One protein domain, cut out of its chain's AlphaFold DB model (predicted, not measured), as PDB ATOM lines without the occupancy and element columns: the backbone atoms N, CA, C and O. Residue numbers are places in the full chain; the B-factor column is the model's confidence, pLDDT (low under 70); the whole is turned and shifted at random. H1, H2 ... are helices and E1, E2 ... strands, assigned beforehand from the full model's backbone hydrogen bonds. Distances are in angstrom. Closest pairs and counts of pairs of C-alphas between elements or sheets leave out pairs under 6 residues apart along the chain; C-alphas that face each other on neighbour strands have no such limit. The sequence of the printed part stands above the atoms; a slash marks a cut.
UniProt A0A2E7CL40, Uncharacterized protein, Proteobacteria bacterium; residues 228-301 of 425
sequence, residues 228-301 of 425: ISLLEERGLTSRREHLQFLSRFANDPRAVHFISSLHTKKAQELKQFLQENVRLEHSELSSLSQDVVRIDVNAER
ATOM      1  N   ILE A 228     178.658 132.295 143.449       86.12
ATOM      2  CA  ILE A 228     177.398 132.355 142.701       86.12
ATOM      3  C   ILE A 228     177.015 133.810 142.421       86.12
ATOM      4  O   ILE A 228     176.749 134.131 141.271       86.12
ATOM      5  N   SER A 229     177.099 134.702 143.415       85.44
ATOM      6  CA  SER A 229     176.811 136.128 143.205       85.44
ATOM      7  C   SER A 229     177.767 136.792 142.207       85.44
ATOM      8  O   SER A 229     177.331 137.641 141.442       85.44
ATOM      9  N   LEU A 230     179.041 136.382 142.151       87.31
ATOM     10  CA  LEU A 230     179.989 136.892 141.147       87.31
ATOM     11  C   LEU A 230     179.689 136.366 139.735       87.31
ATOM     12  O   LEU A 230     179.867 137.082 138.755       87.31
ATOM     13  N   LEU A 231     179.232 135.115 139.617       89.25
ATOM     14  CA  LEU A 231     178.807 134.547 138.335       89.25
ATOM     15  C   LEU A 231     177.509 135.200 137.845       89.25
ATOM     16  O   LEU A 231     177.398 135.512 136.663       89.25
ATOM     17  N   GLU A 232     176.557 135.444 138.744       89.31
ATOM     18  CA  GLU A 232     175.316 136.166 138.443       89.31
ATOM     19  C   GLU A 232     175.596 137.612 138.026       89.31
ATOM     20  O   GLU A 232     175.045 138.059 137.025       89.31
ATOM     21  N   GLU A 233     176.513 138.309 138.707       85.81
ATOM     22  CA  GLU A 233     176.971 139.648 138.308       85.81
ATOM     23  C   GLU A 233     177.642 139.640 136.927       85.81
ATOM     24  O   GLU A 233     177.475 140.572 136.145       85.81
ATOM     25  N   ARG A 234     178.348 138.557 136.574       86.25
ATOM     26  CA  ARG A 234     178.889 138.365 135.219       86.25
ATOM     27  C   ARG A 234     177.795 138.119 134.168       86.25
ATOM     28  O   ARG A 234     178.103 138.074 132.978       86.25
ATOM     29  N   GLY A 235     176.543 137.950 134.578       85.38
ATOM     30  CA  GLY A 235     175.420 137.668 133.698       85.38
ATOM     31  C   GLY A 235     175.177 136.179 133.484       85.38
ATOM     32  O   GLY A 235     174.444 135.840 132.566       85.38
ATOM     33  N   LEU A 236     175.753 135.277 134.289       89.56
ATOM     34  CA  LEU A 236     175.436 133.842 134.276       89.56
ATOM     35  C   LEU A 236     174.256 133.591 135.219       89.56
ATOM     36  O   LEU A 236     174.425 133.533 136.435       89.56
ATOM     37  N   THR A 237     173.055 133.447 134.673       88.75
ATOM     38  CA  THR A 237     171.808 133.438 135.458       88.75
ATOM     39  C   THR A 237     171.259 132.036 135.685       88.75
ATOM     40  O   THR A 237     170.528 131.797 136.646       88.75
ATOM     41  N   SER A 238     171.597 131.082 134.813       90.62
ATOM     42  CA  SER A 238     171.041 129.733 134.882       90.62
ATOM     43  C   SER A 238     172.014 128.721 135.485       90.62
ATOM     44  O   SER A 238     173.221 128.741 135.249       90.62
ATOM     45  N   ARG A 239     171.471 127.722 136.194       90.31
ATOM     46  CA  ARG A 239     172.264 126.597 136.721       90.31
ATOM     47  C   ARG A 239     173.051 125.872 135.621       90.31
ATOM     48  O   ARG A 239     174.131 125.346 135.880       90.31
ATOM     49  N   ARG A 240     172.508 125.815 134.400       91.50
ATOM     50  CA  ARG A 240     173.194 125.230 133.241       91.50
ATOM     51  C   ARG A 240     174.439 126.041 132.881       91.50
ATOM     52  O   ARG A 240     175.490 125.437 132.696       91.50
ATOM     53  N   GLU A 241     174.330 127.364 132.825       91.12
ATOM     54  CA  GLU A 241     175.451 128.279 132.566       91.12
ATOM     55  C   GLU A 241     176.520 128.176 133.659       91.12
ATOM     56  O   GLU A 241     177.704 128.063 133.346       91.12
ATOM     57  N   HIS A 242     176.122 128.097 134.935       90.69
ATOM     58  CA  HIS A 242     177.063 127.881 136.043       90.69
ATOM     59  C   HIS A 242     177.840 126.570 135.896       90.69
ATOM     60  O   HIS A 242     179.053 126.538 136.086       90.69
ATOM     61  N   LEU A 243     177.161 125.478 135.530       89.50
ATOM     62  CA  LEU A 243     177.811 124.184 135.306       89.50
ATOM     63  C   LEU A 243     178.717 124.200 134.072       89.50
ATOM     64  O   LEU A 243     179.808 123.634 134.120       89.50
ATOM     65  N   GLN A 244     178.299 124.862 132.988       89.88
ATOM     66  CA  GLN A 244     179.150 125.062 131.816       89.88
ATOM     67  C   GLN A 244     180.415 125.830 132.194       89.88
ATOM     68  O   GLN A 244     181.506 125.371 131.855       89.88
ATOM     69  N   PHE A 245     180.283 126.912 132.965       89.94
ATOM     70  CA  PHE A 245     181.414 127.682 133.469       89.94
ATOM     71  C   PHE A 245     182.346 126.804 134.284       89.94
ATOM     72  O   PHE A 245     183.497 126.661 133.899       89.94
ATOM     73  N   LEU A 246     181.855 126.132 135.326       88.12
ATOM     74  CA  LEU A 246     182.694 125.271 136.162       88.12
ATOM     75  C   LEU A 246     183.396 124.178 135.346       88.12
ATOM     76  O   LEU A 246     184.572 123.910 135.571       88.12
ATOM     77  N   SER A 247     182.706 123.577 134.372       88.44
ATOM     78  CA  SER A 247     183.288 122.539 133.518       88.44
ATOM     79  C   SER A 247     184.374 123.070 132.580       88.44
ATOM     80  O   SER A 247     185.399 122.416 132.406       88.44
ATOM     81  N   ARG A 248     184.186 124.248 131.975       86.56
ATOM     82  CA  ARG A 248     185.149 124.836 131.032       86.56
ATOM     83  C   ARG A 248     186.307 125.498 131.778       86.56
ATOM     84  O   ARG A 248     187.456 125.297 131.413       86.56
ATOM     85  N   PHE A 249     186.013 126.179 132.881       85.62
ATOM     86  CA  PHE A 249     186.981 126.791 133.785       85.62
ATOM     87  C   PHE A 249     187.907 125.752 134.430       85.62
ATOM     88  O   PHE A 249     189.111 125.958 134.466       85.62
ATOM     89  N   ALA A 250     187.397 124.592 134.860       81.94
ATOM     90  CA  ALA A 250     188.247 123.522 135.397       81.94
ATOM     91  C   ALA A 250     189.231 122.934 134.366       81.94
ATOM     92  O   ALA A 250     190.249 122.363 134.751       81.94
ATOM     93  N   ASN A 251     188.926 123.065 133.072       82.12
ATOM     94  CA  ASN A 251     189.742 122.544 131.978       82.12
ATOM     95  C   ASN A 251     190.636 123.613 131.321       82.12
ATOM     96  O   ASN A 251     191.447 123.260 130.467       82.12
ATOM     97  N   ASP A 252     190.516 124.893 131.695       81.12
ATOM     98  CA  ASP A 252     191.375 125.965 131.179       81.12
ATOM     99  C   ASP A 252     192.696 126.006 131.980       81.12
ATOM    100  O   ASP A 252     192.679 126.253 133.191       81.12
ATOM    101  N   PRO A 253     193.865 125.798 131.343       78.81
ATOM    102  CA  PRO A 253     195.160 125.836 132.027       78.81
ATOM    103  C   PRO A 253     195.421 127.143 132.792       78.81
ATOM    104  O   PRO A 253     196.061 127.129 133.845       78.81
ATOM    105  N   ARG A 254     194.910 128.279 132.302       74.88
ATOM    106  CA  ARG A 254     195.085 129.593 132.942       74.88
ATOM    107  C   ARG A 254     194.222 129.722 134.184       74.88
ATOM    108  O   ARG A 254     194.679 130.252 135.195       74.88
ATOM    109  N   ALA A 255     193.008 129.179 134.132       74.25
ATOM    110  CA  ALA A 255     192.127 129.105 135.285       74.25
ATOM    111  C   ALA A 255     192.739 128.243 136.394       74.25
ATOM    112  O   ALA A 255     192.693 128.634 137.552       74.25
ATOM    113  N   VAL A 256     193.391 127.123 136.065       72.81
ATOM    114  CA  VAL A 256     194.086 126.288 137.063       72.81
ATOM    115  C   VAL A 256     195.170 127.083 137.802       72.81
ATOM    116  O   VAL A 256     195.240 127.032 139.033       72.81
ATOM    117  N   HIS A 257     195.976 127.866 137.076       71.00
ATOM    118  CA  HIS A 257     196.961 128.760 137.688       71.00
ATOM    119  C   HIS A 257     196.297 129.841 138.546       71.00
ATOM    120  O   HIS A 257     196.684 130.023 139.701       71.00
ATOM    121  N   PHE A 258     195.254 130.486 138.029       72.62
ATOM    122  CA  PHE A 258     194.524 131.532 138.737       72.62
ATOM    123  C   PHE A 258     193.862 131.025 140.031       72.62
ATOM    124  O   PHE A 258     194.049 131.624 141.088       72.62
ATOM    125  N   ILE A 259     193.183 129.873 139.995       72.44
ATOM    126  CA  ILE A 259     192.592 129.203 141.167       72.44
ATOM    127  C   ILE A 259     193.672 128.871 142.198       72.44
ATOM    128  O   ILE A 259     193.452 129.040 143.395       72.44
ATOM    129  N   SER A 260     194.848 128.414 141.751       66.62
ATOM    130  CA  SER A 260     195.953 128.093 142.662       66.62
ATOM    131  C   SER A 260     196.514 129.327 143.382       66.62
ATOM    132  O   SER A 260     196.981 129.206 144.514       66.62
ATOM    133  N   SER A 261     196.419 130.511 142.762       67.25
ATOM    134  CA  SER A 261     196.800 131.797 143.359       67.25
ATOM    135  C   SER A 261     195.677 132.482 144.143       67.25
ATOM    136  O   SER A 261     195.962 133.333 144.989       67.25
ATOM    137  N   LEU A 262     194.419 132.099 143.902       65.25
ATOM    138  CA  LEU A 262     193.224 132.708 144.483       65.25
ATOM    139  C   LEU A 262     193.165 132.429 145.986       65.25
ATOM    140  O   LEU A 262     192.626 131.431 146.464       65.25
ATOM    141  N   HIS A 263     193.742 133.340 146.760       58.25
ATOM    142  CA  HIS A 263     193.475 133.395 148.185       58.25
ATOM    143  C   HIS A 263     192.029 133.860 148.352       58.25
ATOM    144  O   HIS A 263     191.598 134.812 147.705       58.25
ATOM    145  N   THR A 264     191.283 133.197 149.235       53.47
ATOM    146  CA  THR A 264     189.831 133.333 149.479       53.47
ATOM    147  C   THR A 264     189.333 134.740 149.858       53.47
ATOM    148  O   THR A 264     188.190 134.887 150.270       53.47
ATOM    149  N   LYS A 265     190.169 135.776 149.757       54.78
ATOM    150  CA  LYS A 265     189.895 137.163 150.149       54.78
ATOM    151  C   LYS A 265     189.900 138.159 148.989       54.78
ATOM    152  O   LYS A 265     189.813 139.352 149.234       54.78
ATOM    153  N   LYS A 266     190.025 137.701 147.742       70.19
ATOM    154  CA  LYS A 266     190.160 138.592 146.584       70.19
ATOM    155  C   LYS A 266     189.004 138.427 145.599       70.19
ATOM    156  O   LYS A 266     189.187 138.001 144.463       70.19
ATOM    157  N   ALA A 267     187.795 138.756 146.060       74.00
ATOM    158  CA  ALA A 267     186.589 138.744 145.228       74.00
ATOM    159  C   ALA A 267     186.738 139.648 143.992       74.00
ATOM    160  O   ALA A 267     186.290 139.277 142.910       74.00
ATOM    161  N   GLN A 268     187.438 140.780 144.129       76.06
ATOM    162  CA  GLN A 268     187.724 141.687 143.016       76.06
ATOM    163  C   GLN A 268     188.624 141.066 141.941       76.06
ATOM    164  O   GLN A 268     188.318 141.202 140.763       76.06
ATOM    165  N   GLU A 269     189.676 140.328 142.313       77.75
ATOM    166  CA  GLU A 269     190.530 139.653 141.320       77.75
ATOM    167  C   GLU A 269     189.746 138.585 140.552       77.75
ATOM    168  O   GLU A 269     189.891 138.455 139.341       77.75
ATOM    169  N   LEU A 270     188.876 137.834 141.239       80.88
ATOM    170  CA  LEU A 270     187.996 136.867 140.580       80.88
ATOM    171  C   LEU A 270     186.979 137.561 139.671       80.88
ATOM    172  O   LEU A 270     186.745 137.089 138.562       80.88
ATOM    173  N   LYS A 271     186.404 138.684 140.107       82.69
ATOM    174  CA  LYS A 271     185.501 139.495 139.286       82.69
ATOM    175  C   LYS A 271     186.194 139.964 138.006       82.69
ATOM    176  O   LYS A 271     185.664 139.740 136.921       82.69
ATOM    177  N   GLN A 272     187.393 140.525 138.128       81.62
ATOM    178  CA  GLN A 272     188.194 140.964 136.991       81.62
ATOM    179  C   GLN A 272     188.527 139.792 136.059       81.62
ATOM    180  O   GLN A 272     188.305 139.868 134.851       81.62
ATOM    181  N   PHE A 273     188.948 138.654 136.617       83.25
ATOM    182  CA  PHE A 273     189.205 137.455 135.826       83.25
ATOM    183  C   PHE A 273     187.965 137.015 135.036       83.25
ATOM    184  O   PHE A 273     188.078 136.708 133.848       83.25
ATOM    185  N   LEU A 274     186.786 136.982 135.671       86.12
ATOM    186  CA  LEU A 274     185.524 136.614 135.019       86.12
ATOM    187  C   LEU A 274     185.154 137.592 133.893       86.12
ATOM    188  O   LEU A 274     184.630 137.168 132.863       86.12
ATOM    189  N   GLN A 275     185.429 138.884 134.058       83.31
ATOM    190  CA  GLN A 275     185.162 139.905 133.038       83.31
ATOM    191  C   GLN A 275     186.073 139.776 131.810       83.31
ATOM    192  O   GLN A 275     185.618 140.003 130.686       83.31
ATOM    193  N   GLU A 276     187.332 139.392 132.014       80.50
ATOM    194  CA  GLU A 276     188.341 139.283 130.955       80.50
ATOM    195  C   GLU A 276     188.312 137.921 130.240       80.50
ATOM    196  O   GLU A 276     188.490 137.843 129.023       80.50
ATOM    197  N   ASN A 277     188.076 136.838 130.990       81.88
ATOM    198  CA  ASN A 277     188.326 135.467 130.536       81.88
ATOM    199  C   ASN A 277     187.063 134.619 130.366       81.88
ATOM    200  O   ASN A 277     187.178 133.471 129.937       81.88
ATOM    201  N   VAL A 278     185.875 135.140 130.679       86.06
ATOM    202  CA  VAL A 278     184.599 134.474 130.377       86.06
ATOM    203  C   VAL A 278     183.872 135.261 129.299       86.06
ATOM    204  O   VAL A 278     183.864 136.487 129.356       86.06
ATOM    205  N   ARG A 279     183.256 134.577 128.331       85.69
ATOM    206  CA  ARG A 279     182.425 135.181 127.275       85.69
ATOM    207  C   ARG A 279     181.094 134.471 127.135       85.69
ATOM    208  O   ARG A 279     181.047 133.242 127.194       85.69
ATOM    209  N   LEU A 280     180.036 135.244 126.914       86.88
ATOM    210  CA  LEU A 280     178.687 134.736 126.677       86.88
ATOM    211  C   LEU A 280     178.425 134.706 125.163       86.88
ATOM    212  O   LEU A 280     178.234 135.743 124.527       86.88
ATOM    213  N   GLU A 281     178.445 133.514 124.567       85.81
ATOM    214  CA  GLU A 281     178.361 133.325 123.114       85.81
ATOM    215  C   GLU A 281     177.150 132.468 122.721       85.81
ATOM    216  O   GLU A 281     176.764 131.541 123.434       85.81
ATOM    217  N   HIS A 282     176.545 132.759 121.567       84.00
ATOM    218  CA  HIS A 282     175.507 131.905 120.996       84.00
ATOM    219  C   HIS A 282     176.126 130.628 120.417       84.00
ATOM    220  O   HIS A 282     177.162 130.681 119.756       84.00
ATOM    221  N   SER A 283     175.471 129.478 120.600       78.44
ATOM    222  CA  SER A 283     176.004 128.169 120.184       78.44
ATOM    223  C   SER A 283     176.239 128.015 118.677       78.44
ATOM    224  O   SER A 283     176.964 127.112 118.265       78.44
ATOM    225  N   GLU A 284     175.616 128.860 117.856       72.81
ATOM    226  CA  GLU A 284     175.757 128.842 116.392       72.81
ATOM    227  C   GLU A 284     176.951 129.672 115.895       72.81
ATOM    228  O   GLU A 284     177.366 129.529 114.744       72.81
ATOM    229  N   LEU A 285     177.557 130.504 116.753       70.00
ATOM    230  CA  LEU A 285     178.770 131.228 116.395       70.00
ATOM    231  C   LEU A 285     179.958 130.264 116.373       70.00
ATOM    232  O   LEU A 285     180.331 129.644 117.371       70.00
ATOM    233  N   SER A 286     180.577 130.149 115.201       60.25
ATOM    234  CA  SER A 286     181.773 129.336 115.000       60.25
ATOM    235  C   SER A 286     182.924 129.895 115.835       60.25
ATOM    236  O   SER A 286     183.465 130.937 115.499       60.25
ATOM    237  N   SER A 287     183.292 129.199 116.910       61.16
ATOM    238  CA  SER A 287     184.464 129.406 117.775       61.16
ATOM    239  C   SER A 287     185.413 130.574 117.417       61.16
ATOM    240  O   SER A 287     186.481 130.337 116.849       61.16
ATOM    241  N   LEU A 288     185.068 131.814 117.784       62.09
ATOM    242  CA  LEU A 288     185.785 133.013 117.314       62.09
ATOM    243  C   LEU A 288     187.103 133.302 118.067       62.09
ATOM    244  O   LEU A 288     187.964 134.000 117.540       62.09
ATOM    245  N   SER A 289     187.309 132.765 119.277       63.00
ATOM    246  CA  SER A 289     188.549 132.988 120.059       63.00
ATOM    247  C   SER A 289     188.906 131.819 120.981       63.00
ATOM    248  O   SER A 289     188.105 131.460 121.844       63.00
ATOM    249  N   GLN A 290     190.057 131.171 120.774       65.38
ATOM    250  CA  GLN A 290     190.467 129.971 121.529       65.38
ATOM    251  C   GLN A 290     190.894 130.274 122.973       65.38
ATOM    252  O   GLN A 290     190.878 129.376 123.811       65.38
ATOM    253  N   ASP A 291     191.193 131.535 123.274       71.31
ATOM    254  CA  ASP A 291     191.822 131.951 124.524       71.31
ATOM    255  C   ASP A 291     190.808 132.454 125.557       71.31
ATOM    256  O   ASP A 291     191.134 133.306 126.379       71.31
ATOM    257  N   VAL A 292     189.564 131.972 125.566       77.50
ATOM    258  CA  VAL A 292     188.536 132.450 126.510       77.50
ATOM    259  C   VAL A 292     187.568 131.330 126.895       77.50
ATOM    260  O   VAL A 292     187.207 130.493 126.065       77.50
ATOM    261  N   VAL A 293     187.114 131.320 128.152       84.00
ATOM    262  CA  VAL A 293     186.066 130.420 128.647       84.00
ATOM    263  C   VAL A 293     184.723 130.875 128.088       84.00
ATOM    264  O   VAL A 293     184.102 131.817 128.571       84.00
ATOM    265  N   ARG A 294     184.249 130.198 127.051       86.00
ATOM    266  CA  ARG A 294     182.949 130.502 126.443       86.00
ATOM    267  C   ARG A 294     181.825 129.900 127.263       86.00
ATOM    268  O   ARG A 294     182.005 128.809 127.795       86.00
ATOM    269  N   ILE A 295     180.654 130.508 127.273       89.38
ATOM    270  CA  ILE A 295     179.433 129.961 127.864       89.38
ATOM    271  C   ILE A 295     178.324 130.105 126.843       89.38
ATOM    272  O   ILE A 295     178.141 131.187 126.289       89.38
ATOM    273  N   ASP A 296     177.610 129.012 126.591       88.62
ATOM    274  CA  ASP A 296     176.590 128.996 125.555       88.62
ATOM    275  C   ASP A 296     175.313 129.628 126.122       88.62
ATOM    276  O   ASP A 296     174.712 129.101 127.064       88.62
ATOM    277  N   VAL A 297     174.902 130.752 125.542       88.50
ATOM    278  CA  VAL A 297     173.703 131.505 125.931       88.50
ATOM    279  C   VAL A 297     172.746 131.657 124.749       88.50
ATOM    280  O   VAL A 297     173.094 131.380 123.603       88.50
ATOM    281  N   ASN A 298     171.518 132.096 125.028       85.94
ATOM    282  CA  ASN A 298     170.550 132.443 123.985       85.94
ATOM    283  C   ASN A 298     171.034 133.657 123.179       85.94
ATOM    284  O   ASN A 298     171.765 134.492 123.709       85.94
ATOM    285  N   ALA A 299     170.571 133.784 121.930       80.62
ATOM    286  CA  ALA A 299     170.992 134.853 121.022       80.62
ATOM    287  C   ALA A 299     170.838 136.250 121.644       80.62
ATOM    288  O   ALA A 299     171.756 137.053 121.540       80.62
ATOM    289  N   GLU A 300     169.735 136.498 122.357       81.00
ATOM    290  CA  GLU A 300     169.426 137.762 123.052       81.00
ATOM    291  C   GLU A 300     170.490 138.197 124.065       81.00
ATOM    292  O   GLU A 300     170.704 139.385 124.247       81.00
ATOM    293  N   ARG A 301     171.175 137.242 124.706       80.25
ATOM    294  CA  ARG A 301     172.189 137.489 125.748       80.25
ATOM    295  C   ARG A 301     173.615 137.293 125.244       80.25
ATOM    296  O   ARG A 301     174.555 137.250 126.035       80.25
TER     297      ARG A 301
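Overview. This is residues 228 to 301 of the 425 residues of an uncharacterized protein of Proteobacteria bacterium (UniProt A0A2E7CL40). Four helices stand in a loose ring, H1 to H2 to H3 and back through H4, and a small ribbon of two parallel strands lies at one end of it, with H2 packed on E2. H4 runs in the direction opposite to H3 and passes straight into E1, and residues 283 to 292 then loop back to the beginning of E2. The printed part has 74 residues with four named helices and then two named strands, in the order H1 H2 H3 H4 E1 E2, a mixed class of helices and strands. The whole is compact, with a radius of gyration of the C-alphas of 12.2 A, and only just elongated, spanning 36 by 24 by 18 A.

Arrangement. H1, residues 228 to 233, is close to but not clearly touching H2, residues 239 to 251; the closest C-alphas are those of Leu 231 and His 242, 7.3 A apart, and the lines are about perpendicular at 80 degrees. H2 and H3, residues 253 to 261, touch only at the corner by their link, and only just, with 3 pairs of C-alphas within 8 A; the closest are Phe 249 and Ala 255, 5.8 A, and H2 touches with residues 249 to 250 alone. Their lines are about perpendicular, at 87 degrees. H4, residues 267 to 277, is near H3, with 7 pairs of C-alphas within 10 A. H1 and H4 only just touch, with 3 pairs within 8 A, the closest being Leu 230 and Lys 271 at 6.4 A; they run the same way at a steep tilt of 59 degrees. H2 and H4 are apart. E1, residues 278 to 282, and E2, residues 293 to 297, are parallel neighbours at 36 degrees; N 279 and O 293 are 2.9 A apart and N 295 and O 279 2.8 A, both within hydrogen-bond range. H2 and E2 have 11 pairs of C-alphas within 8 A, the closest those of Arg 248 and Val 293, 6.1 A. Every O i to N i+4 pair is within hydrogen-bond range in H1, H3 and H4, and 8 of 9 are in H2.

Along the chain. H1 begins at C-alpha 228 (177.398, 132.355, 142.701) and is 8.5 A long. H2 measures 18.6 A, H3 12.9 A and H4 15.2 A, from first to last C-alpha; H4 ends at C-alpha 277 (188.326, 135.467, 130.536). E1 is 13.3 A long and E2 12.7 A, ending at C-alpha 297 (173.703, 131.505, 125.931).

Size, cuts and confidence. The C-alphas farthest apart, those of Lys 265 and Glu 284, are 37.5 A apart. The printed part has no cut; the link from E1 to E2 is short, and the other links are tight. The mean pLDDT of the printed part is 79.8, and it is under 70 at residues 260 to 265, of which 260 to 261 belong to H3, and at residues 286 to 290.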